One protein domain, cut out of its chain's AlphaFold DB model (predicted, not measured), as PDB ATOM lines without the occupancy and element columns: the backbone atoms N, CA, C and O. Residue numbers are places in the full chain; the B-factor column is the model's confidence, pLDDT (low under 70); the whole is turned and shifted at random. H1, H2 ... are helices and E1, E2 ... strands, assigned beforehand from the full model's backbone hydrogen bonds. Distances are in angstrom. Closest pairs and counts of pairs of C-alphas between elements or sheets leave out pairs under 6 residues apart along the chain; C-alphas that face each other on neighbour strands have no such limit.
ATOM      1  N   ASP A  15      -9.085  15.589 -20.817       79.62
ATOM      2  CA  ASP A  15      -9.521  16.898 -21.327       79.62
ATOM      3  C   ASP A  15      -9.013  18.084 -20.496       79.62
ATOM      4  O   ASP A  15      -9.150  19.224 -20.917       79.62
ATOM      5  N   LYS A  16      -8.376  17.823 -19.352       86.81
ATOM      6  CA  LYS A  16      -7.756  18.832 -18.488       86.81
ATOM      7  C   LYS A  16      -6.224  18.786 -18.512       86.81
ATOM      8  O   LYS A  16      -5.565  19.412 -17.688       86.81
ATOM      9  N   SER A  17      -5.628  18.022 -19.426       91.25
ATOM     10  CA  SER A  17      -4.170  17.942 -19.539       91.25
ATOM     11  C   SER A  17      -3.556  19.303 -19.866       91.25
ATOM     12  O   SER A  17      -4.105  20.053 -20.669       91.25
ATOM     13  N   ILE A  18      -2.362  19.581 -19.331       94.31
ATOM     14  CA  ILE A  18      -1.553  20.743 -19.752       94.31
ATOM     15  C   ILE A  18      -1.034  20.640 -21.187       94.31
ATOM     16  O   ILE A  18      -0.456  21.587 -21.710       94.31
ATOM     17  N   LEU A  19      -1.219  19.477 -21.810       94.38
ATOM     18  CA  LEU A  19      -0.896  19.231 -23.210       94.38
ATOM     19  C   LEU A  19      -2.057  19.612 -24.145       94.38
ATOM     20  O   LEU A  19      -1.883  19.585 -25.358       94.38
ATOM     21  N   ASN A  20      -3.227  19.975 -23.603       90.75
ATOM     22  CA  ASN A  20      -4.333  20.523 -24.389       90.75
ATOM     23  C   ASN A  20      -4.037  21.988 -24.710       90.75
ATOM     24  O   ASN A  20      -4.516  22.910 -24.046       90.75
ATOM     25  N   ASP A  21      -3.200  22.176 -25.720       88.25
ATOM     26  CA  ASP A  21      -2.667  23.458 -26.145       88.25
ATOM     27  C   ASP A  21      -3.136  23.785 -27.565       88.25
ATOM     28  O   ASP A  21      -3.151  22.921 -28.440       88.25
ATOM     29  N   SER A  22      -3.534  25.036 -27.797       87.94
ATOM     30  CA  SER A  22      -3.958  25.502 -29.125       87.94
ATOM     31  C   SER A  22      -2.821  26.134 -29.933       87.94
ATOM     32  O   SER A  22      -2.999  26.447 -31.112       87.94
ATOM     33  N   ARG A  23      -1.651  26.339 -29.313       91.50
ATOM     34  CA  ARG A  23      -0.457  26.849 -29.990       91.50
ATOM     35  C   ARG A  23       0.037  25.837 -31.025       91.50
ATOM     36  O   ARG A  23      -0.087  24.632 -30.813       91.50
ATOM     37  N   PRO A  24       0.634  26.310 -32.133       90.94
ATOM     38  CA  PRO A  24       1.203  25.413 -33.124       90.94
ATOM     39  C   PRO A  24       2.360  24.627 -32.505       90.94
ATOM     40  O   PRO A  24       3.351  25.209 -32.049       90.94
ATOM     41  N   GLU A  25       2.231  23.303 -32.517       94.00
ATOM     42  CA  GLU A  25       3.340  22.409 -32.223       94.00
ATOM     43  C   GLU A  25       4.442  22.598 -33.267       94.00
ATOM     44  O   GLU A  25       4.179  22.738 -34.466       94.00
ATOM     45  N   ILE A  26       5.688  22.618 -32.804       95.31
ATOM     46  CA  ILE A  26       6.852  22.713 -33.678       95.31
ATOM     47  C   ILE A  26       7.621  21.398 -33.711       95.31
ATOM     48  O   ILE A  26       7.781  20.713 -32.706       95.31
ATOM     49  N   VAL A  27       8.167  21.085 -34.880       93.56
ATOM     50  CA  VAL A  27       9.065  19.943 -35.053       93.56
ATOM     51  C   VAL A  27      10.464  20.346 -34.595       93.56
ATOM     52  O   VAL A  27      10.980  21.399 -34.984       93.56
ATOM     53  N   LEU A  28      11.073  19.519 -33.746       95.88
ATOM     54  CA  LEU A  28      12.460  19.699 -33.331       95.88
ATOM     55  C   LEU A  28      13.420  19.376 -34.476       95.88
ATOM     56  O   LEU A  28      13.113  18.596 -35.374       95.88
ATOM     57  N   ASP A  29      14.624  19.942 -34.412       95.88
ATOM     58  CA  ASP A  29      15.722  19.433 -35.230       95.88
ATOM     59  C   ASP A  29      15.910  17.932 -34.955       95.88
ATOM     60  O   ASP A  29      15.953  17.501 -33.799       95.88
ATOM     61  N   SER A  30      16.028  17.134 -36.015       96.44
ATOM     62  CA  SER A  30      16.020  15.672 -35.908       96.44
ATOM     63  C   SER A  30      17.196  15.122 -35.096       96.44
ATOM     64  O   SER A  30      17.063  14.078 -34.458       96.44
ATOM     65  N   LYS A  31      18.340  15.822 -35.055       96.81
ATOM     66  CA  LYS A  31      19.488  15.430 -34.220       96.81
ATOM     67  C   LYS A  31      19.219  15.742 -32.758       96.81
ATOM     68  O   LYS A  31      19.588  14.941 -31.900       96.81
ATOM     69  N   VAL A  32      18.576  16.875 -32.473       98.00
ATOM     70  CA  VAL A  32      18.147  17.235 -31.114       98.00
ATOM     71  C   VAL A  32      17.114  16.236 -30.607       98.00
ATOM     72  O   VAL A  32      17.306  15.669 -29.536       98.00
ATOM     73  N   GLU A  33      16.070  15.953 -31.385       97.81
ATOM     74  CA  GLU A  33      15.052  14.960 -31.030       97.81
ATOM     75  C   GLU A  33      15.674  13.575 -30.800       97.81
ATOM     76  O   GLU A  33      15.467  12.959 -29.751       97.81
ATOM     77  N   TYR A  34      16.518  13.117 -31.733       98.25
ATOM     78  CA  TYR A  34      17.246  11.859 -31.591       98.25
ATOM     79  C   TYR A  34      18.094  11.827 -30.316       98.25
ATOM     80  O   TYR A  34      18.089  10.822 -29.604       98.25
ATOM     81  N   LEU A  35      18.803  12.914 -29.994       98.62
ATOM     82  CA  LEU A  35      19.622  13.006 -28.789       98.62
ATOM     83  C   LEU A  35      18.774  12.924 -27.513       98.62
ATOM     84  O   LEU A  35      19.131  12.177 -26.599       98.62
ATOM     85  N   LEU A  36      17.653  13.651 -27.460       98.56
ATOM     86  CA  LEU A  36      16.727  13.622 -26.324       98.56
ATOM     87  C   LEU A  36      16.193  12.203 -26.099       98.56
ATOM     88  O   LEU A  36      16.289  11.683 -24.988       98.56
ATOM     89  N   LEU A  37      15.712  11.533 -27.149       98.38
ATOM     90  CA  LEU A  37      15.207  10.161 -27.049       98.38
ATOM     91  C   LEU A  37      16.315   9.165 -26.685       98.38
ATOM     92  O   LEU A  37      16.132   8.312 -25.811       98.38
ATOM     93  N   LYS A  38      17.492   9.286 -27.309       98.31
ATOM     94  CA  LYS A  38      18.645   8.426 -27.022       98.31
ATOM     95  C   LYS A  38      19.051   8.526 -25.557       98.31
ATOM     96  O   LYS A  38      19.237   7.496 -24.918       98.31
ATOM     97  N   PHE A  39      19.141   9.732 -25.006       98.56
ATOM     98  CA  PHE A  39      19.525   9.913 -23.612       98.56
ATOM     99  C   PHE A  39      18.392   9.577 -22.638       98.56
ATOM    100  O   PHE A  39      18.553   8.698 -21.796       98.56
ATOM    101  N   PHE A  40      17.240  10.249 -22.737       98.38
ATOM    102  CA  PHE A  40      16.192  10.145 -21.720       98.38
ATOM    103  C   PHE A  40      15.450   8.813 -21.760       98.38
ATOM    104  O   PHE A  40      14.985   8.372 -20.715       98.38
ATOM    105  N   VAL A  41      15.345   8.149 -22.916       98.06
ATOM    106  CA  VAL A  41      14.596   6.888 -23.044       98.06
ATOM    107  C   VAL A  41      15.532   5.685 -23.082       98.06
ATOM    108  O   VAL A  41      15.365   4.747 -22.302       98.06
ATOM    109  N   VAL A  42      16.521   5.692 -23.981       98.00
ATOM    110  CA  VAL A  42      17.347   4.503 -24.243       98.00
ATOM    111  C   VAL A  42      18.469   4.362 -23.218       98.00
ATOM    112  O   VAL A  42      18.573   3.321 -22.571       98.00
ATOM    113  N   ASN A  43      19.286   5.398 -23.051       98.00
ATOM    114  CA  ASN A  43      20.497   5.396 -22.230       98.00
ATOM    115  C   ASN A  43      20.316   6.135 -20.895       98.00
ATOM    116  O   ASN A  43      21.259   6.687 -20.339       98.00
ATOM    117  N   THR A  44      19.100   6.146 -20.364       96.75
ATOM    118  CA  THR A  44      18.758   6.919 -19.166       96.75
ATOM    119  C   THR A  44      19.600   6.547 -17.934       96.75
ATOM    120  O   THR A  44      19.881   5.361 -17.731       96.75
ATOM    121  N   PRO A  45      19.942   7.524 -17.069       94.75
ATOM    122  CA  PRO A  45      20.511   7.270 -15.743       94.75
ATOM    123  C   PRO A  45      19.560   6.606 -14.746       94.75
ATOM    124  O   PRO A  45      19.992   6.173 -13.681       94.75
ATOM    125  N   CYS A  46      18.265   6.536 -15.058       92.31
ATOM    126  CA  CYS A  46      17.278   5.857 -14.230       92.31
ATOM    127  C   CYS A  46      17.393   4.338 -14.415       92.31
ATOM    128  O   CYS A  46      16.697   3.741 -15.246       92.31
ATOM    129  N   GLU A  47      18.279   3.720 -13.635       84.19
ATOM    130  CA  GLU A  47      18.489   2.271 -13.608       84.19
ATOM    131  C   GLU A  47      17.147   1.523 -13.494       84.19
ATOM    132  O   GLU A  47      16.197   2.009 -12.881       84.19
ATOM    133  N   THR A  48      17.050   0.343 -14.117       85.81
ATOM    134  CA  THR A  48      15.840  -0.510 -14.237       85.81
ATOM    135  C   THR A  48      14.742  -0.042 -15.203       85.81
ATOM    136  O   THR A  48      13.888  -0.847 -15.568       85.81
ATOM    137  N   THR A  49      14.772   1.202 -15.695       87.12
ATOM    138  CA  THR A  49      13.739   1.712 -16.630       87.12
ATOM    139  C   THR A  49      14.059   1.486 -18.117       87.12
ATOM    140  O   THR A  49      13.198   1.679 -18.983       87.12
ATOM    141  N   SER A  50      15.287   1.047 -18.415       92.94
ATOM    142  CA  SER A  50      15.770   0.641 -19.739       92.94
ATOM    143  C   SER A  50      16.810  -0.474 -19.602       92.94
ATOM    144  O   SER A  50      17.638  -0.441 -18.698       92.94
ATOM    145  N   ARG A  51      16.830  -1.432 -20.541       93.94
ATOM    146  CA  ARG A  51      17.900  -2.451 -20.628       93.94
ATOM    147  C   ARG A  51      19.257  -1.873 -21.044       93.94
ATOM    148  O   ARG A  51      20.263  -2.558 -20.914       93.94
ATOM    149  N   LYS A  52      19.269  -0.655 -21.591       95.94
ATOM    150  CA  LYS A  52      20.471   0.079 -22.012       95.94
ATOM    151  C   LYS A  52      20.767   1.272 -21.093       95.94
ATOM    152  O   LYS A  52      21.504   2.167 -21.505       95.94
ATOM    153  N   SER A  53      20.168   1.313 -19.895       95.94
ATOM    154  CA  SER A  53      20.444   2.359 -18.905       95.94
ATOM    155  C   SER A  53      21.937   2.425 -18.600       95.94
ATOM    156  O   SER A  53      22.583   1.383 -18.506       95.94
ATOM    157  N   ILE A  54      22.453   3.637 -18.424       94.94
ATOM    158  CA  ILE A  54      23.848   3.898 -18.065       94.94
ATOM    159  C   ILE A  54      23.808   4.666 -16.750       94.94
ATOM    160  O   ILE A  54      23.243   5.755 -16.696       94.94
ATOM    161  N   SER A  55      24.359   4.106 -15.678       92.88
ATOM    162  CA  SER A  55      24.364   4.763 -14.368       92.88
ATOM    163  C   SER A  55      25.135   6.088 -14.410       92.88
ATOM    164  O   SER A  55      26.029   6.296 -15.233       92.88
ATOM    165  N   LEU A  56      24.869   6.990 -13.456       92.25
ATOM    166  CA  LEU A  56      25.656   8.228 -13.322       92.25
ATOM    167  C   LEU A  56      27.164   7.945 -13.177       92.25
ATOM    168  O   LEU A  56      27.990   8.715 -13.665       92.25
ATOM    169  N   LYS A  57      27.524   6.818 -12.548       90.19
ATOM    170  CA  LYS A  57      28.915   6.378 -12.404       90.19
ATOM    171  C   LYS A  57      29.547   6.018 -13.745       90.19
ATOM    172  O   LYS A  57      30.676   6.425 -14.002       90.19
ATOM    173  N   GLU A  58      28.831   5.278 -14.583       91.94
ATOM    174  CA  GLU A  58      29.280   4.920 -15.936       91.94
ATOM    175  C   GLU A  58      29.332   6.135 -16.872       91.94
ATOM    176  O   GLU A  58      30.146   6.168 -17.786       91.94
ATOM    177  N   TYR A  59      28.542   7.172 -16.588       93.25
ATOM    178  CA  TYR A  59      28.644   8.486 -17.226       93.25
ATOM    179  C   TYR A  59      29.818   9.360 -16.730       93.25
ATOM    180  O   TYR A  59      29.975  10.499 -17.172       93.25
ATOM    181  N   GLY A  60      30.652   8.852 -15.815       89.19
ATOM    182  CA  GLY A  60      31.880   9.519 -15.366       89.19
ATOM    183  C   GLY A  60      31.781  10.231 -14.010       89.19
ATOM    184  O   GLY A  60      32.733  10.906 -13.591       89.19
ATOM    185  N   TRP A  61      30.667  10.083 -13.282       89.50
ATOM    186  CA  TRP A  61      30.464  10.710 -11.970       89.50
ATOM    187  C   TRP A  61      30.858   9.782 -10.816       89.50
ATOM    188  O   TRP A  61      30.188   8.803 -10.510       89.50
ATOM    189  N   LYS A  62      31.973  10.102 -10.146       74.25
ATOM    190  CA  LYS A  62      32.543   9.282  -9.056       74.25
ATOM    191  C   LYS A  62      32.045   9.655  -7.655       74.25
ATOM    192  O   LYS A  62      32.153   8.847  -6.739       74.25
ATOM    193  N   GLU A  63      31.550  10.877  -7.478       62.91
ATOM    194  CA  GLU A  63      31.120  11.408  -6.181       62.91
ATOM    195  C   GLU A  63      29.596  11.352  -6.024       62.91
ATOM    196  O   GLU A  63      28.859  11.237  -7.004       62.91
ATOM    197  N   LYS A  64      29.110  11.475  -4.779       65.44
ATOM    198  CA  LYS A  64      27.681  11.705  -4.514       65.44
ATOM    199  C   LYS A  64      27.200  12.900  -5.343       65.44
ATOM    200  O   LYS A  64      27.917  13.896  -5.442       65.44
ATOM    201  N   TYR A  65      25.984  12.824  -5.887       69.31
ATOM    202  CA  TYR A  65      25.463  13.843  -6.809       69.31
ATOM    203  C   TYR A  65      25.545  15.277  -6.237       69.31
ATOM    204  O   TYR A  65      25.808  16.212  -6.985       69.31
ATOM    205  N   ASN A  66      25.397  15.430  -4.917       65.31
ATOM    206  CA  ASN A  66      25.342  16.687  -4.159       65.31
ATOM    207  C   ASN A  66      26.713  17.193  -3.666       65.31
ATOM    208  O   ASN A  66      26.766  18.078  -2.810       65.31
ATOM    209  N   SER A  67      27.837  16.616  -4.098       68.38
ATOM    210  CA  SER A  67      29.140  17.077  -3.603       68.38
ATOM    211  C   SER A  67      29.477  18.496  -4.099       68.38
ATOM    212  O   SER A  67      29.003  18.952  -5.140       68.38
ATOM    213  N   LYS A  68      30.358  19.203  -3.373       55.06
ATOM    214  CA  LYS A  68      30.800  20.585  -3.675       55.06
ATOM    215  C   LYS A  68      31.455  20.753  -5.059       55.06
ATOM    216  O   LYS A  68      31.579  21.881  -5.540       55.06
ATOM    217  N   TYR A  69      31.885  19.661  -5.689       65.69
ATOM    218  CA  TYR A  69      32.434  19.615  -7.054       65.69
ATOM    219  C   TYR A  69      31.661  18.643  -7.958       65.69
ATOM    220  O   TYR A  69      32.113  18.317  -9.057       65.69
ATOM    221  N   GLY A  70      30.511  18.174  -7.480       81.19
ATOM    222  CA  GLY A  70      29.736  17.101  -8.072       81.19
ATOM    223  C   GLY A  70      28.783  17.566  -9.158       81.19
ATOM    224  O   GLY A  70      28.741  18.735  -9.553       81.19
ATOM    225  N   LEU A  71      27.998  16.603  -9.626       89.44
ATOM    226  CA  LEU A  71      27.034  16.759 -10.708       89.44
ATOM    227  C   LEU A  71      26.032  17.889 -10.441       89.44
ATOM    228  O   LEU A  71      25.791  18.699 -11.330       89.44
ATOM    229  N   GLN A  72      25.508  18.002  -9.216       87.06
ATOM    230  CA  GLN A  72      24.536  19.037  -8.862       87.06
ATOM    231  C   GLN A  72      25.075  20.441  -9.136       87.06
ATOM    232  O   GLN A  72      24.440  21.200  -9.851       87.06
ATOM    233  N   LYS A  73      26.297  20.753  -8.695       87.31
ATOM    234  CA  LYS A  73      26.886  22.082  -8.907       87.31
ATOM    235  C   LYS A  73      27.046  22.444 -10.387       87.31
ATOM    236  O   LYS A  73      27.047  23.619 -10.742       87.31
ATOM    237  N   LYS A  74      27.247  21.448 -11.254       91.56
ATOM    238  CA  LYS A  74      27.306  21.663 -12.706       91.56
ATOM    239  C   LYS A  74      25.921  21.869 -13.313       91.56
ATOM    240  O   LYS A  74      25.831  22.574 -14.309       91.56
ATOM    241  N   LEU A  75      24.888  21.281 -12.715       92.75
ATOM    242  CA  LEU A  75      23.496  21.421 -13.132       92.75
ATOM    243  C   LEU A  75      22.827  22.686 -12.590       92.75
ATOM    244  O   LEU A  75      21.973  23.207 -13.289       92.75
ATOM    245  N   ASP A  76      23.219  23.201 -11.419       90.81
ATOM    246  CA  ASP A  76      22.581  24.363 -10.775       90.81
ATOM    247  C   ASP A  76      22.436  25.597 -11.701       90.81
ATOM    248  O   ASP A  76      21.384  26.231 -11.666       90.81
ATOM    249  N   PRO A  77      23.398  25.936 -12.593       92.25
ATOM    250  CA  PRO A  77      23.222  27.032 -13.556       92.25
ATOM    251  C   PRO A  77      22.126  26.799 -14.610       92.25
ATOM    252  O   PRO A  77      21.727  27.741 -15.291       92.25
ATOM    253  N   ILE A  78      21.689  25.551 -14.788       93.94
ATOM    254  CA  ILE A  78      20.672  25.126 -15.758       93.94
ATOM    255  C   ILE A  78      19.342  24.851 -15.043       93.94
ATOM    256  O   ILE A  78      18.295  25.329 -15.470       93.94
ATOM    257  N   ILE A  79      19.390  24.094 -13.944       91.81
ATOM    258  CA  ILE A  79      18.255  23.712 -13.102       91.81
ATOM    259  C   ILE A  79      18.675  23.871 -11.638       91.81
ATOM    260  O   ILE A  79      19.280  22.975 -11.047       91.81
ATOM    261  N   ASP A  80      18.332  25.010 -11.039       89.75
ATOM    262  CA  ASP A  80      18.585  25.272  -9.622       89.75
ATOM    263  C   ASP A  80      17.520  24.612  -8.741       89.75
ATOM    264  O   ASP A  80      16.515  25.230  -8.396       89.75
ATOM    265  N   PHE A  81      17.755  23.374  -8.308       87.44
ATOM    266  CA  PHE A  81      16.842  22.616  -7.437       87.44
ATOM    267  C   PHE A  81      16.513  23.265  -6.074       87.44
ATOM    268  O   PHE A  81      15.768  22.661  -5.290       87.44
ATOM    269  N   ASN A  82      17.095  24.426  -5.758       85.94
ATOM    270  CA  ASN A  82      16.778  25.227  -4.576       85.94
ATOM    271  C   ASN A  82      15.913  26.456  -4.897       85.94
ATOM    272  O   ASN A  82      15.434  27.112  -3.974       85.94
ATOM    273  N   SER A  83      15.695  26.768  -6.175       89.81
ATOM    274  CA  SER A  83      14.773  27.823  -6.589       89.81
ATOM    275  C   SER A  83      13.316  27.407  -6.365       89.81
ATOM    276  O   SER A  83      12.966  26.226  -6.416       89.81
ATOM    277  N   GLY A  84      12.445  28.397  -6.161       91.31
ATOM    278  CA  GLY A  84      11.009  28.172  -5.957       91.31
ATOM    279  C   GLY A  84      10.276  27.577  -7.164       91.31
ATOM    280  O   GLY A  84       9.169  27.087  -6.999       91.31
ATOM    281  N   ASN A  85      10.893  27.571  -8.350       94.94
ATOM    282  CA  ASN A  85      10.276  27.095  -9.592       94.94
ATOM    283  C   ASN A  85      10.360  25.568  -9.772       94.94
ATOM    284  O   ASN A  85       9.708  25.009 -10.652       94.94
ATOM    285  N   TYR A  86      11.200  24.883  -8.996       96.31
ATOM    286  CA  TYR A  86      11.516  23.467  -9.189       96.31
ATOM    287  C   TYR A  86      11.138  22.667  -7.945       96.31
ATOM    288  O   TYR A  86      11.961  22.373  -7.074       96.31
ATOM    289  N   ILE A  87       9.855  22.326  -7.856       96.75
ATOM    290  CA  ILE A  87       9.246  21.783  -6.647       96.75
ATOM    291  C   ILE A  87       9.218  20.258  -6.674       96.75
ATOM    292  O   ILE A  87       8.755  19.625  -7.623       96.75
ATOM    293  N   PHE A  88       9.653  19.674  -5.558       95.38
ATOM    294  CA  PHE A  88       9.374  18.292  -5.195       95.38
ATOM    295  C   PHE A  88       8.509  18.298  -3.941       95.38
ATOM    296  O   PHE A  88       8.889  18.935  -2.959       95.38
ATOM    297  N   THR A  89       7.397  17.571  -3.954       94.06
ATOM    298  CA  THR A  89       6.531  17.414  -2.781       94.06
ATOM    299  C   THR A  89       6.279  15.940  -2.492       94.06
ATOM    300  O   THR A  89       6.019  15.151  -3.403       94.06
ATOM    301  N   ASP A  90       6.365  15.567  -1.215       91.25
ATOM    302  CA  ASP A  90       5.974  14.244  -0.721       91.25
ATOM    303  C   ASP A  90       4.608  14.280   0.012       91.25
ATOM    304  O   ASP A  90       4.108  13.218   0.404       91.25
ATOM    305  N   GLU A  91       4.007  15.474   0.143       90.44
ATOM    306  CA  GLU A  91       2.707  15.755   0.775       90.44
ATOM    307  C   GLU A  91       1.550  15.610  -0.223       90.44
ATOM    308  O   GLU A  91       1.751  15.714  -1.430       90.44
ATOM    309  N   ASP A  92       0.320  15.384   0.238       88.50
ATOM    310  CA  ASP A  92      -0.865  15.332  -0.640       88.50
ATOM    311  C   ASP A  92      -1.368  16.735  -1.028       88.50
ATOM    312  O   ASP A  92      -2.492  17.111  -0.720       88.50
ATOM    313  N   ASP A  93      -0.498  17.522  -1.670       93.00
ATOM    314  CA  ASP A  93      -0.713  18.935  -2.024       93.00
ATOM    315  C   ASP A  93      -0.437  19.236  -3.513       93.00
ATOM    316  O   ASP A  93      -0.249  20.385  -3.902       93.00
ATOM    317  N   LEU A  94      -0.401  18.212  -4.378       92.62
ATOM    318  CA  LEU A  94      -0.024  18.374  -5.791       92.62
ATOM    319  C   LEU A  94      -0.871  19.408  -6.544       92.62
ATOM    320  O   LEU A  94      -0.320  20.135  -7.366       92.62
ATOM    321  N   LEU A  95      -2.181  19.463  -6.278       91.38
ATOM    322  CA  LEU A  95      -3.074  20.454  -6.885       91.38
ATOM    323  C   LEU A  95      -2.619  21.872  -6.531       91.38
ATOM    324  O   LEU A  95      -2.313  22.650  -7.433       91.38
ATOM    325  N   ASP A  96      -2.486  22.155  -5.238       94.12
ATOM    326  CA  ASP A  96      -2.059  23.459  -4.729       94.12
ATOM    327  C   ASP A  96      -0.688  23.837  -5.306       94.12
ATOM    328  O   ASP A  96      -0.489  24.942  -5.803       94.12
ATOM    329  N   ARG A  97       0.255  22.885  -5.360       95.94
ATOM    330  CA  ARG A  97       1.579  23.123  -5.956       95.94
ATOM    331  C   ARG A  97       1.511  23.444  -7.443       95.94
ATOM    332  O   ARG A  97       2.267  24.305  -7.899       95.94
ATOM    333  N   PHE A  98       0.654  22.761  -8.202       95.50
ATOM    334  CA  PHE A  98       0.442  23.077  -9.611       95.50
ATOM    335  C   PHE A  98      -0.153  24.477  -9.781       95.50
ATOM    336  O   PHE A  98       0.321  25.216 -10.643       95.50
ATOM    337  N   GLU A  99      -1.130  24.864  -8.963       93.94
ATOM    338  CA  GLU A  99      -1.746  26.195  -8.998       93.94
ATOM    339  C   GLU A  99      -0.746  27.300  -8.639       93.94
ATOM    340  O   GLU A  99      -0.532  28.214  -9.442       93.94
ATOM    341  N   ASP A 100      -0.032  27.155  -7.520       94.81
ATOM    342  CA  ASP A 100       0.997  28.092  -7.048       94.81
ATOM    343  C   ASP A 100       2.101  28.327  -8.091       94.81
ATOM    344  O   ASP A 100       2.684  29.410  -8.177       94.81
ATOM    345  N   ASN A 101       2.384  27.314  -8.917       95.44
ATOM    346  CA  ASN A 101       3.406  27.365  -9.962       95.44
ATOM    347  C   ASN A 101       2.828  27.587 -11.357       95.44
ATOM    348  O   ASN A 101       3.546  27.411 -12.341       95.44
ATOM    349  N   LYS A 102       1.552  27.967 -11.487       96.00
ATOM    350  CA  LYS A 102       0.906  28.228 -12.786       96.00
ATOM    351  C   LYS A 102       1.050  27.056 -13.770       96.00
ATOM    352  O   LYS A 102       1.260  27.254 -14.965       96.00
ATOM    353  N   LEU A 103       1.019  25.830 -13.262       96.06
ATOM    354  CA  LEU A 103       0.991  24.568 -14.009       96.06
ATOM    355  C   LEU A 103      -0.429  23.984 -13.969       96.06
ATOM    356  O   LEU A 103      -0.616  22.786 -13.759       96.06
ATOM    357  N   THR A 104      -1.432  24.849 -14.105       92.56
ATOM    358  CA  THR A 104      -2.862  24.525 -14.029       92.56
ATOM    359  C   THR A 104      -3.355  23.821 -15.282       92.56
ATOM    360  O   THR A 104      -2.666  23.798 -16.290       92.56
ATOM    361  N   ASP A 105      -4.558  23.258 -15.227       92.12
ATOM    362  CA  ASP A 105      -5.157  22.526 -16.345       92.12
ATOM    363  C   ASP A 105      -5.270  23.333 -17.639       92.12
ATOM    364  O   ASP A 105      -5.513  24.540 -17.617       92.12
ATOM    365  N   ASN A 106      -5.226  22.609 -18.762       91.62
ATOM    366  CA  ASN A 106      -5.317  23.135 -20.126       91.62
ATOM    367  C   ASN A 106      -4.106  23.994 -20.532       91.62
ATOM    368  O   ASN A 106      -3.009  23.870 -19.988       91.62
ATOM    369  N   MET A 107      -4.300  24.828 -21.553       92.31
ATOM    370  CA  MET A 107      -3.263  25.671 -22.127       92.31
ATOM    371  C   MET A 107      -2.658  26.614 -21.083       92.31
ATOM    372  O   MET A 107      -3.343  27.446 -20.492       92.31
ATOM    373  N   LEU A 108      -1.342  26.514 -20.909       94.62
ATOM    374  CA  LEU A 108      -0.595  27.313 -19.944       94.62
ATOM    375  C   LEU A 108      -0.372  28.743 -20.446       94.62
ATOM    376  O   LEU A 108       0.130  28.936 -21.558       94.62
ATOM    377  N   GLU A 109      -0.663  29.734 -19.604       92.50
ATOM    378  CA  GLU A 109      -0.430  31.152 -19.909       92.50
ATOM    379  C   GLU A 109       1.068  31.479 -19.986       92.50
ATOM    380  O   GLU A 109       1.545  32.041 -20.972       92.50
ATOM    381  N   ASP A 110       1.833  31.077 -18.966       94.50
ATOM    382  CA  ASP A 110       3.282  31.272 -18.917       94.50
ATOM    383  C   ASP A 110       4.013  30.041 -19.461       94.50
ATOM    384  O   ASP A 110       4.086  29.000 -18.806       94.50
ATOM    385  N   ILE A 111       4.597  30.175 -20.650       94.62
ATOM    386  CA  ILE A 111       5.515  29.186 -21.237       94.62
ATOM    387  C   ILE A 111       6.930  29.740 -21.416       94.62
ATOM    388  O   ILE A 111       7.718  29.181 -22.167       94.62
ATOM    389  N   ILE A 112       7.264  30.855 -20.771       95.69
ATOM    390  CA  ILE A 112       8.625  31.404 -20.783       95.69
ATOM    391  C   ILE A 112       9.394  30.869 -19.575       95.69
ATOM    392  O   ILE A 112      10.550  30.468 -19.701       95.69
ATOM    393  N   THR A 113       8.741  30.829 -18.414       95.81
ATOM    394  CA  THR A 113       9.369  30.432 -17.155       95.81
ATOM    395  C   THR A 113       9.513  28.916 -17.060       95.81
ATOM    396  O   THR A 113       8.520  28.187 -16.986       95.81
ATOM    397  N   GLU A 114      10.754  28.435 -17.001       97.50
ATOM    398  CA  GLU A 114      11.048  27.035 -16.691       97.50
ATOM    399  C   GLU A 114      10.676  26.706 -15.250       97.50
ATOM    400  O   GLU A 114      11.037  27.433 -14.319       97.50
ATOM    401  N   ARG A 115       9.944  25.606 -15.078       97.81
ATOM    402  CA  ARG A 115       9.431  25.169 -13.781       97.81
ATOM    403  C   ARG A 115       8.940  23.735 -13.835       97.81
ATOM    404  O   ARG A 115       8.569  23.226 -14.895       97.81
ATOM    405  N   PHE A 116       8.895  23.092 -12.681       98.12
ATOM    406  CA  PHE A 116       8.199  21.826 -12.531       98.12
ATOM    407  C   PHE A 116       7.645  21.648 -11.132       98.12
ATOM    408  O   PHE A 116       8.163  22.181 -10.155       98.12
ATOM    409  N   VAL A 117       6.635  20.795 -11.055       98.00
ATOM    410  CA  VAL A 117       6.148  20.215  -9.811       98.00
ATOM    411  C   VAL A 117       6.161  18.704  -9.999       98.00
ATOM    412  O   VAL A 117       5.572  18.180 -10.948       98.00
ATOM    413  N   ILE A 118       6.877  18.015  -9.115       97.12
ATOM    414  CA  ILE A 118       7.028  16.560  -9.103       97.12
ATOM    415  C   ILE A 118       6.540  16.023  -7.762       97.12
ATOM    416  O   ILE A 118       6.996  16.452  -6.700       97.12
ATOM    417  N   GLY A 119       5.629  15.057  -7.828       94.44
ATOM    418  CA  GLY A 119       5.095  14.382  -6.658       94.44
ATOM    419  C   GLY A 119       6.048  13.369  -6.026       94.44
ATOM    420  O   GLY A 119       7.219  13.213  -6.380       94.44
ATOM    421  N   LYS A 120       5.492  12.631  -5.076       90.62
ATOM    422  CA  LYS A 120       6.121  11.598  -4.281       90.62
ATOM    423  C   LYS A 120       6.582  10.454  -5.157       90.62
ATOM    424  O   LYS A 120       5.845   9.903  -5.976       90.62
ATOM    425  N   THR A 121       7.809  10.022  -4.906       87.44
ATOM    426  CA  THR A 121       8.403   8.900  -5.621       87.44
ATOM    427  C   THR A 121       9.304   8.077  -4.702       87.44
ATOM    428  O   THR A 121       9.834   8.640  -3.747       87.44
ATOM    429  N   PRO A 122       9.556   6.789  -5.003       84.88
ATOM    430  CA  PRO A 122      10.473   5.966  -4.210       84.88
ATOM    431  C   PRO A 122      11.951   6.358  -4.373       84.88
ATOM    432  O   PRO A 122      12.776   5.974  -3.554       84.88
ATOM    433  N   GLU A 123      12.297   7.104  -5.425       88.81
ATOM    434  CA  GLU A 123      13.649   7.633  -5.614       88.81
ATOM    435  C   GLU A 123      13.872   8.809  -4.662       88.81
ATOM    436  O   GLU A 123      13.005   9.665  -4.562       88.81
ATOM    437  N   SER A 124      15.016   8.879  -3.986       85.56
ATOM    438  CA  SER A 124      15.345   9.965  -3.044       85.56
ATOM    439  C   SER A 124      16.210  11.056  -3.680       85.56
ATOM    440  O   SER A 124      16.175  12.211  -3.258       85.56
ATOM    441  N   ASN A 125      16.954  10.720  -4.733       89.50
ATOM    442  CA  ASN A 125      17.783  11.649  -5.481       89.50
ATOM    443  C   ASN A 125      16.909  12.536  -6.383       89.50
ATOM    444  O   ASN A 125      16.326  12.060  -7.356       89.50
ATOM    445  N   LYS A 126      16.856  13.844  -6.089       91.75
ATOM    446  CA  LYS A 126      16.063  14.842  -6.840       91.75
ATOM    447  C   LYS A 126      16.322  14.815  -8.353       91.75
ATOM    448  O   LYS A 126      15.375  14.902  -9.132       91.75
ATOM    449  N   LEU A 127      17.577  14.649  -8.777       93.12
ATOM    450  CA  LEU A 127      17.908  14.560 -10.198       93.12
ATOM    451  C   LEU A 127      17.296  13.301 -10.817       93.12
ATOM    452  O   LEU A 127      16.623  13.390 -11.837       93.12
ATOM    453  N   LEU A 128      17.478  12.137 -10.192       93.31
ATOM    454  CA  LEU A 128      16.913  10.886 -10.705       93.31
ATOM    455  C   LEU A 128      15.375  10.890 -10.671       93.31
ATOM    456  O   LEU A 128      14.757  10.332 -11.580       93.31
ATOM    457  N   LYS A 129      14.750  11.571  -9.693       94.06
ATOM    458  CA  LYS A 129      13.299  11.842  -9.694       94.06
ATOM    459  C   LYS A 129      12.898  12.575 -10.982       94.06
ATOM    460  O   LYS A 129      12.043  12.077 -11.711       94.06
ATOM    461  N   LEU A 130      13.539  13.712 -11.278       96.56
ATOM    462  CA  LEU A 130      13.277  14.510 -12.482       96.56
ATOM    463  C   LEU A 130      13.498  13.705 -13.768       96.56
ATOM    464  O   LEU A 130      12.603  13.634 -14.609       96.56
ATOM    465  N   LEU A 131      14.659  13.058 -13.904       96.75
ATOM    466  CA  LEU A 131      15.009  12.288 -15.099       96.75
ATOM    467  C   LEU A 131      14.011  11.159 -15.372       96.75
ATOM    468  O   LEU A 131      13.695  10.903 -16.533       96.75
ATOM    469  N   ARG A 132      13.468  10.519 -14.327       95.81
ATOM    470  CA  ARG A 132      12.464   9.462 -14.496       95.81
ATOM    471  C   ARG A 132      11.156  10.003 -15.067       95.81
ATOM    472  O   ARG A 132      10.602   9.378 -15.967       95.81
ATOM    473  N   HIS A 133      10.677  11.147 -14.579       97.38
ATOM    474  CA  HIS A 133       9.455  11.760 -15.108       97.38
ATOM    475  C   HIS A 133       9.652  12.248 -16.547       97.38
ATOM    476  O   HIS A 133       8.826  11.948 -17.402       97.38
ATOM    477  N   ILE A 134      10.789  12.882 -16.858       98.31
ATOM    478  CA  ILE A 134      11.125  13.265 -18.241       98.31
ATOM    479  C   ILE A 134      11.164  12.029 -19.155       98.31
ATOM    480  O   ILE A 134      10.553  12.023 -20.225       98.31
ATOM    481  N   ARG A 135      11.828  10.949 -18.719       97.25
ATOM    482  CA  ARG A 135      11.863   9.668 -19.439       97.25
ATOM    483  C   ARG A 135      10.463   9.145 -19.720       97.25
ATOM    484  O   ARG A 135      10.205   8.696 -20.834       97.25
ATOM    485  N   ASN A 136       9.580   9.148 -18.723       96.81
ATOM    486  CA  ASN A 136       8.215   8.654 -18.880       96.81
ATOM    487  C   ASN A 136       7.450   9.481 -19.908       96.81
ATOM    488  O   ASN A 136       6.833   8.905 -20.803       96.81
ATOM    489  N   CYS A 137       7.561  10.808 -19.842       98.12
ATOM    490  CA  CYS A 137       6.931  11.694 -20.812       98.12
ATOM    491  C   CYS A 137       7.391  11.385 -22.240       98.12
ATOM    492  O   CYS A 137       6.549  11.160 -23.107       98.12
ATOM    493  N   PHE A 138       8.700  11.266 -22.485       98.19
ATOM    494  CA  PHE A 138       9.209  10.902 -23.812       98.19
ATOM    495  C   PHE A 138       8.783   9.495 -24.252       98.19
ATOM    496  O   PHE A 138       8.312   9.318 -25.371       98.19
ATOM    497  N   ALA A 139       8.910   8.494 -23.377       97.00
ATOM    498  CA  ALA A 139       8.596   7.101 -23.701       97.00
ATOM    499  C   ALA A 139       7.106   6.865 -24.003       97.00
ATOM    500  O   ALA A 139       6.766   5.892 -24.674       97.00
ATOM    501  N   HIS A 140       6.227   7.732 -23.497       95.88
ATOM    502  CA  HIS A 140       4.780   7.636 -23.673       95.88
ATOM    503  C   HIS A 140       4.196   8.736 -24.570       95.88
ATOM    504  O   HIS A 140       2.976   8.804 -24.700       95.88
ATOM    505  N   GLY A 141       5.030   9.589 -25.180       95.62
ATOM    506  CA  GLY A 141       4.567  10.693 -26.030       95.62
ATOM    507  C   GLY A 141       3.747  11.750 -25.282       95.62
ATOM    508  O   GLY A 141       2.883  12.387 -25.870       95.62
ATOM    509  N   LYS A 142       3.973  11.919 -23.975       96.38
ATOM    510  CA  LYS A 142       3.242  12.866 -23.116       96.38
ATOM    511  C   LYS A 142       3.972  14.199 -23.008       96.38
ATOM    512  O   LYS A 142       4.309  14.671 -21.917       96.38
ATOM    513  N   TYR A 143       4.261  14.774 -24.161       97.56
ATOM    514  CA  TYR A 143       4.913  16.063 -24.268       97.56
ATOM    515  C   TYR A 143       4.432  16.806 -25.509       97.56
ATOM    516  O   TYR A 143       3.869  16.208 -26.417       97.56
ATOM    517  N   LEU A 144       4.671  18.108 -25.511       96.44
ATOM    518  CA  LEU A 144       4.401  19.024 -26.608       96.44
ATOM    519  C   LEU A 144       5.601  19.960 -26.736       96.44
ATOM    520  O   LEU A 144       6.134  20.422 -25.720       96.44
ATOM    521  N   VAL A 145       5.998  20.279 -27.966       97.75
ATOM    522  CA  VAL A 145       7.034  21.282 -28.232       97.75
ATOM    523  C   VAL A 145       6.404  22.541 -28.821       97.75
ATOM    524  O   VAL A 145       5.750  22.497 -29.857       97.75
ATOM    525  N   VAL A 146       6.640  23.687 -28.183       97.06
ATOM    526  CA  VAL A 146       6.137  24.998 -28.627       97.06
ATOM    527  C   VAL A 146       7.257  26.026 -28.697       97.06
ATOM    528  O   VAL A 146       8.296  25.890 -28.049       97.06
ATOM    529  N   LYS A 147       7.031  27.100 -29.455       96.50
ATOM    530  CA  LYS A 147       7.814  28.334 -29.333       96.50
ATOM    531  C   LYS A 147       7.117  29.297 -28.382       96.50
ATOM    532  O   LYS A 147       5.910  29.505 -28.490       96.50
ATOM    533  N   ASN A 148       7.872  29.893 -27.467       94.06
ATOM    534  CA  ASN A 148       7.367  31.001 -26.662       94.06
ATOM    535  C   ASN A 148       7.452  32.339 -27.424       94.06
ATOM    536  O   ASN A 148       7.931  32.407 -28.556       94.06
ATOM    537  N   SER A 149       6.982  33.422 -26.802       92.69
ATOM    538  CA  SER A 149       6.917  34.756 -27.421       92.69
ATOM    539  C   SER A 149       8.278  35.398 -27.715       92.69
ATOM    540  O   SER A 149       8.326  36.399 -28.425       92.69
ATOM    541  N   ILE A 150       9.375  34.830 -27.203       95.06
ATOM    542  CA  ILE A 150      10.755  35.272 -27.456       95.06
ATOM    543  C   ILE A 150      11.543  34.258 -28.305       95.06
ATOM    544  O   ILE A 150      12.768  34.207 -28.236       95.06
ATOM    545  N   ASP A 151      10.831  33.449 -29.097       94.31
ATOM    546  CA  ASP A 151      11.366  32.467 -30.052       94.31
ATOM    547  C   ASP A 151      12.231  31.352 -29.432       94.31
ATOM    548  O   ASP A 151      13.074  30.743 -30.092       94.31
ATOM    549  N   GLN A 152      12.017  31.030 -28.153       96.56
ATOM    550  CA  GLN A 152      12.661  29.878 -27.523       96.56
ATOM    551  C   GLN A 152      11.796  28.630 -27.663       96.56
ATOM    552  O   GLN A 152      10.580  28.671 -27.462       96.56
ATOM    553  N   GLN A 153      12.445  27.503 -27.956       97.81
ATOM    554  CA  GLN A 153      11.806  26.194 -27.989       97.81
ATOM    555  C   GLN A 153      11.636  25.655 -26.566       97.81
ATOM    556  O   GLN A 153      12.615  25.440 -25.838       97.81
ATOM    557  N   MET A 154      10.386  25.420 -26.197       98.00
ATOM    558  CA  MET A 154       9.964  24.926 -24.894       98.00
ATOM    559  C   MET A 154       9.347  23.548 -25.065       98.00
ATOM    560  O   MET A 154       8.641  23.302 -26.044       98.00
ATOM    561  N   ILE A 155       9.576  22.670 -24.097       98.12
ATOM    562  CA  ILE A 155       8.891  21.387 -24.006       98.12
ATOM    563  C   ILE A 155       8.008  21.378 -22.763       98.12
ATOM    564  O   ILE A 155       8.475  21.624 -21.648       98.12
ATOM    565  N   ILE A 156       6.723  21.125 -22.979       98.31
ATOM    566  CA  ILE A 156       5.703  20.987 -21.942       98.31
ATOM    567  C   ILE A 156       5.457  19.495 -21.779       98.31
ATOM    568  O   ILE A 156       5.267  18.790 -22.764       98.31
ATOM    569  N   MET A 157       5.499  18.994 -20.550       98.44
ATOM    570  CA  MET A 157       5.424  17.565 -20.265       98.44
ATOM    571  C   MET A 157       4.494  17.301 -19.089       98.44
ATOM    572  O   MET A 157       4.565  17.992 -18.070       98.44
ATOM    573  N   GLN A 158       3.675  16.258 -19.204       97.81
ATOM    574  CA  GLN A 158       2.836  15.769 -18.114       97.81
ATOM    575  C   GLN A 158       3.085  14.275 -17.916       97.81
ATOM    576  O   GLN A 158       2.833  13.490 -18.825       97.81
ATOM    577  N   ASP A 159       3.539  13.886 -16.726       96.50
ATOM    578  CA  ASP A 159       3.597  12.474 -16.346       96.50
ATOM    579  C   ASP A 159       2.384  12.116 -15.490       96.50
ATOM    580  O   ASP A 159       1.908  12.908 -14.671       96.50
ATOM    581  N   ASP A 160       1.895  10.898 -15.656       92.81
ATOM    582  CA  ASP A 160       0.742  10.361 -14.949       92.81
ATOM    583  C   ASP A 160       0.885   8.847 -14.804       92.81
ATOM    584  O   ASP A 160       1.460   8.158 -15.650       92.81
ATOM    585  N   ASN A 161       0.371   8.340 -13.690       86.56
ATOM    586  CA  ASN A 161       0.104   6.922 -13.510       86.56
ATOM    587  C   ASN A 161      -1.341   6.616 -13.940       86.56
ATOM    588  O   ASN A 161      -2.074   7.500 -14.372       86.56
ATOM    589  N   THR A 162      -1.782   5.367 -13.773       78.38
ATOM    590  CA  THR A 162      -3.117   4.894 -14.181       78.38
ATOM    591  C   THR A 162      -4.285   5.775 -13.714       78.38
ATOM    592  O   THR A 162      -5.346   5.758 -14.335       78.38
ATOM    593  N   HIS A 163      -4.128   6.524 -12.619       80.75
ATOM    594  CA  HIS A 163      -5.220   7.270 -11.990       80.75
ATOM    595  C   HIS A 163      -4.925   8.752 -11.750       80.75
ATOM    596  O   HIS A 163      -5.869   9.539 -11.651       80.75
ATOM    597  N   SER A 164      -3.653   9.142 -11.674       88.06
ATOM    598  CA  SER A 164      -3.253  10.466 -11.207       88.06
ATOM    599  C   SER A 164      -2.087  11.032 -12.001       88.06
ATOM    600  O   SER A 164      -1.137  10.316 -12.318       88.06
ATOM    601  N   VAL A 165      -2.117  12.342 -12.234       93.56
ATOM    602  CA  VAL A 165      -0.946  13.105 -12.678       93.56
ATOM    603  C   VAL A 165       0.092  13.102 -11.556       93.56
ATOM    604  O   VAL A 165      -0.238  13.293 -10.387       93.56
ATOM    605  N   THR A 166       1.349  12.849 -11.914       95.50
ATOM    606  CA  THR A 166       2.477  12.726 -10.978       95.50
ATOM    607  C   THR A 166       3.521  13.819 -11.169       95.50
ATOM    608  O   THR A 166       4.264  14.114 -10.232       95.50
ATOM    609  N   ALA A 167       3.574  14.437 -12.350       97.69
ATOM    610  CA  ALA A 167       4.443  15.572 -12.615       97.69
ATOM    611  C   ALA A 167       3.902  16.467 -13.735       97.69
ATOM    612  O   ALA A 167       3.297  15.988 -14.696       97.69
ATOM    613  N   ARG A 168       4.203  17.764 -13.639       98.12
ATOM    614  CA  ARG A 168       4.059  18.747 -14.721       98.12
ATOM    615  C   ARG A 168       5.361  19.520 -14.840       98.12
ATOM    616  O   ARG A 168       5.894  19.974 -13.828       98.12
ATOM    617  N   ILE A 169       5.899  19.611 -16.050       98.50
ATOM    618  CA  ILE A 169       7.242  20.138 -16.302       98.50
ATOM    619  C   ILE A 169       7.201  21.038 -17.540       98.50
ATOM    620  O   ILE A 169       6.652  20.646 -18.568       98.50
ATOM    621  N   ILE A 170       7.833  22.208 -17.455       98.12
ATOM    622  CA  ILE A 170       8.166  23.054 -18.604       98.12
ATOM    623  C   ILE A 170       9.655  23.358 -18.551       98.12
ATOM    624  O   ILE A 170      10.137  23.936 -17.576       98.12
ATOM    625  N   LEU A 171      10.376  22.989 -19.605       98.25
ATOM    626  CA  LEU A 171      11.813  23.236 -19.725       98.25
ATOM    627  C   LEU A 171      12.153  23.756 -21.122       98.25
ATOM    628  O   LEU A 171      11.455  23.473 -22.096       98.25
ATOM    629  N   ARG A 172      13.252  24.501 -21.240       98.12
ATOM    630  CA  ARG A 172      13.831  24.847 -22.540       98.12
ATOM    631  C   ARG A 172      14.484  23.612 -23.146       98.12
ATOM    632  O   ARG A 172      15.217  22.888 -22.472       98.12
ATOM    633  N   VAL A 173      14.308  23.425 -24.451       98.31
ATOM    634  CA  VAL A 173      14.950  22.326 -25.193       98.31
ATOM    635  C   VAL A 173      16.474  22.400 -25.067       98.31
ATOM    636  O   VAL A 173      17.123  21.400 -24.765       98.31
ATOM    637  N   ASN A 174      17.047  23.600 -25.194       97.50
ATOM    638  CA  ASN A 174      18.488  23.810 -25.027       97.50
ATOM    639  C   ASN A 174      18.978  23.406 -23.631       97.50
ATOM    640  O   ASN A 174      20.051  22.825 -23.513       97.50
ATOM    641  N   ASN A 175      18.185  23.644 -22.585       98.00
ATOM    642  CA  ASN A 175      18.555  23.249 -21.231       98.00
ATOM    643  C   ASN A 175      18.547  21.733 -21.055       98.00
ATOM    644  O   ASN A 175      19.458  21.200 -20.428       98.00
ATOM    645  N   LEU A 176      17.590  21.020 -21.656       98.44
ATOM    646  CA  LEU A 176      17.635  19.556 -21.687       98.44
ATOM    647  C   LEU A 176      18.889  19.042 -22.399       98.44
ATOM    648  O   LEU A 176      19.530  18.116 -21.908       98.44
ATOM    649  N   VAL A 177      19.279  19.659 -23.515       98.44
ATOM    650  CA  VAL A 177      20.523  19.313 -24.217       98.44
ATOM    651  C   VAL A 177      21.750  19.577 -23.336       98.44
ATOM    652  O   VAL A 177      22.634  18.726 -23.262       98.44
ATOM    653  N   GLU A 178      21.813  20.700 -22.619       98.06
ATOM    654  CA  GLU A 178      22.912  20.979 -21.683       98.06
ATOM    655  C   GLU A 178      22.945  19.992 -20.507       98.06
ATOM    656  O   GLU A 178      24.021  19.523 -20.135       98.06
ATOM    657  N   VAL A 179      21.787  19.589 -19.973       97.88
ATOM    658  CA  VAL A 179      21.691  18.522 -18.960       97.88
ATOM    659  C   VAL A 179      22.326  17.227 -19.475       97.88
ATOM    660  O   VAL A 179      23.100  16.606 -18.748       97.88
ATOM    661  N   ILE A 180      22.063  16.845 -20.731       98.19
ATOM    662  CA  ILE A 180      22.678  15.664 -21.358       98.19
ATOM    663  C   ILE A 180      24.198  15.810 -21.410       98.19
ATOM    664  O   ILE A 180      24.907  14.902 -20.988       98.19
ATOM    665  N   LYS A 181      24.707  16.951 -21.888       97.25
ATOM    666  CA  LYS A 181      26.155  17.203 -22.002       97.25
ATOM    667  C   LYS A 181      26.864  17.170 -20.654       97.25
ATOM    668  O   LYS A 181      28.004  16.719 -20.569       97.25
ATOM    669  N   ILE A 182      26.206  17.680 -19.614       96.00
ATOM    670  CA  ILE A 182      26.727  17.664 -18.249       96.00
ATOM    671  C   ILE A 182      26.746  16.231 -17.726       96.00
ATOM    672  O   ILE A 182      27.776  15.793 -17.222       96.00
ATOM    673  N   ILE A 183      25.636  15.497 -17.835       95.62
ATOM    674  CA  ILE A 183      25.560  14.133 -17.308       95.62
ATOM    675  C   ILE A 183      26.511  13.219 -18.075       95.62
ATOM    676  O   ILE A 183      27.364  12.612 -17.436       95.62
ATOM    677  N   ASP A 184      26.427  13.168 -19.405       95.81
ATOM    678  CA  ASP A 184      27.315  12.381 -20.263       95.81
ATOM    679  C   ASP A 184      28.668  13.077 -20.489       95.81
ATOM    680  O   ASP A 184      29.055  13.452 -21.604       95.81
ATOM    681  N   LYS A 185      29.386  13.262 -19.380       90.00
ATOM    682  CA  LYS A 185      30.675  13.950 -19.308       90.00
ATOM    683  C   LYS A 185      31.711  13.337 -20.252       90.00
ATOM    684  O   LYS A 185      32.478  14.067 -20.885       90.00
ATOM    685  N   ASP A 186      31.711  12.013 -20.346       90.56
ATOM    686  CA  ASP A 186      32.692  11.247 -21.113       90.56
ATOM    687  C   ASP A 186      32.239  10.992 -22.567       90.56
ATOM    688  O   ASP A 186      32.963  10.359 -23.334       90.56
ATOM    689  N   ASN A 187      31.100  11.566 -22.988       94.75
ATOM    690  CA  ASN A 187      30.521  11.407 -24.330       94.75
ATOM    691  C   ASN A 187      30.229   9.934 -24.682       94.75
ATOM    692  O   ASN A 187      30.352   9.518 -25.836       94.75
ATOM    693  N   SER A 188      29.831   9.145 -23.687       95.19
ATOM    694  CA  SER A 188      29.500   7.725 -23.780       95.19
ATOM    695  C   SER A 188      28.381   7.435 -24.782       95.19
ATOM    696  O   SER A 188      28.362   6.358 -25.377       95.19
ATOM    697  N   ILE A 189      27.455   8.376 -25.012       96.50
ATOM    698  CA  ILE A 189      26.392   8.229 -26.021       96.50
ATOM    699  C   ILE A 189      26.681   8.966 -27.336       96.50
ATOM    700  O   ILE A 189      25.844   8.933 -28.244       96.50
ATOM    701  N   GLY A 190      27.851   9.596 -27.478       96.44
ATOM    702  CA  GLY A 190      28.275  10.264 -28.711       96.44
ATOM    703  C   GLY A 190      27.486  11.536 -29.046       96.44
ATOM    704  O   GLY A 190      27.175  11.794 -30.211       96.44
ATOM    705  N   TRP A 191      27.083  12.315 -28.036       96.38
ATOM    706  CA  TRP A 191      26.307  13.542 -28.247       96.38
ATOM    707  C   TRP A 191      27.087  14.605 -29.027       96.38
ATOM    708  O   TRP A 191      26.484  15.388 -29.764       96.38
ATOM    709  N   LYS A 192      28.422  14.634 -28.913       96.06
ATOM    710  CA  LYS A 192      29.269  15.568 -29.672       96.06
ATOM    711  C   LYS A 192      29.141  15.323 -31.168       96.06
ATOM    712  O   LYS A 192      29.011  16.275 -31.927       96.06
TER     713      LYS A 192
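This is residues 15 to 192 of the 198 residues of the protein "pEK499_p136 domain-containing protein" of Eubacteriaceae bacterium (UniProt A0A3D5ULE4). A five-stranded sheet is sandwiched between helices: H4 crosses one face of it, H5 runs from the end of E5 across that same face and out beyond the sheet, and the short H3 covers part of the other face. H1 packs on H4 and H5, and the short H2 packs on H5, both away from the sheet, while the long stretch of residues 43 to 70 winds along the outside between H1 and H2. The printed part has 178 residues, with five named helices and five named strands in the order H1, H2, E1, H3, E2, H4, E3, E4, E5, H5. The sheet is mixed, in the order E1, E2, E5, E4, E3, and the class is mixed, helices and strands, with under half of the residues in named elements. The whole is compact and rounded, with a radius of gyration of the C-alphas of 15.6 A and spans of 42 by 38 by 31 A.

After residues 15 to 29, which hold no named element, H1 takes residues 30 to 42, 16.2 A long, from C-alpha 30 at (16.020, 15.672, -35.908). H2 is residues 71 to 75, 6.3 A. E1, residues 86 to 88, spans 6.9 A from C-alpha 86 at (11.516, 23.467, -9.189). H3 is residues 94 to 100, 9.9 A, and E2 is residues 115 to 118, 10.1 A. H4, residues 126 to 139, is the longest helix by residues and measures 20.0 A. E3, residues 143 to 147, spans 13.6 A; E4, residues 153 to 160, spans 23.3 A; E5, residues 165 to 172, spans 21.3 A. H5, residues 173 to 183, is 15.6 A long and ends with C-alpha 183 at (25.560, 14.133, -17.308).

E1 and E3 are the edge strands of the sheet. E1 and E2 are parallel at 6 degrees, with N 87 and O 116 at 2.9 A; with H3 they form a strand-helix-strand unit, two parallel neighbour strands with a helix between them in the chain, whose crossover is right-handed. E2 and E5 are antiparallel at 157 degrees, with N 117 and O 168 at 3.0 A. E3, E4 and E5 form a meander, each strand the antiparallel neighbour of the one before. In the hairpin of E4 and E5, N 157 and O 169 are 2.8 A apart; in the hairpin of E3 and E4, N 154 and O 146 are 2.8 A apart. These N and O pairs are within hydrogen-bond range. The sheet and its helices make three layers, with helices on both faces. H4 is on the sheet at a height of 8.8 A and runs across the strands, at 87 degrees to E2 on the local plane; its closest C-alphas to E4 are those of Cys 137 and Asp 159, 5.6 A. H5 is on the same face, 7.8 A high, across the strands at 81 degrees to E5 on the local plane. H3 is on the opposite face, 9.1 A high, over E2 and along the strands; the C-alphas of Phe 98 and Val 117 are closest, 6.4 A. H1 is not on the sheet. It touches H4 with residues 37 to 41 alone, at a steep tilt of 63 degrees, opposite ways; the C-alphas of Phe 40 and Arg 135 are closest, 4.9 A. H1 touches H5 at a steep tilt of 50 degrees, the same way, closest at the C-alphas of Phe 39 and Ile 180, 6.9 A. H2 touches H5, closest at the C-alphas of Leu 75 and Val 179, 6.8 A. H4 and H5 are apart. In H1, H2, H3, H4 and H5 every O i to N i+4 pair is within hydrogen-bond range.

The two C-alphas farthest apart are those of Ser 22 and Lys 62, 44.7 A. The printed part has no cut. The links H1 to H2, 28 residues, and H3 to E2, 14 residues, are long. The mean pLDDT of the printed part is 92.7, and residues 63 to 69 are under 70.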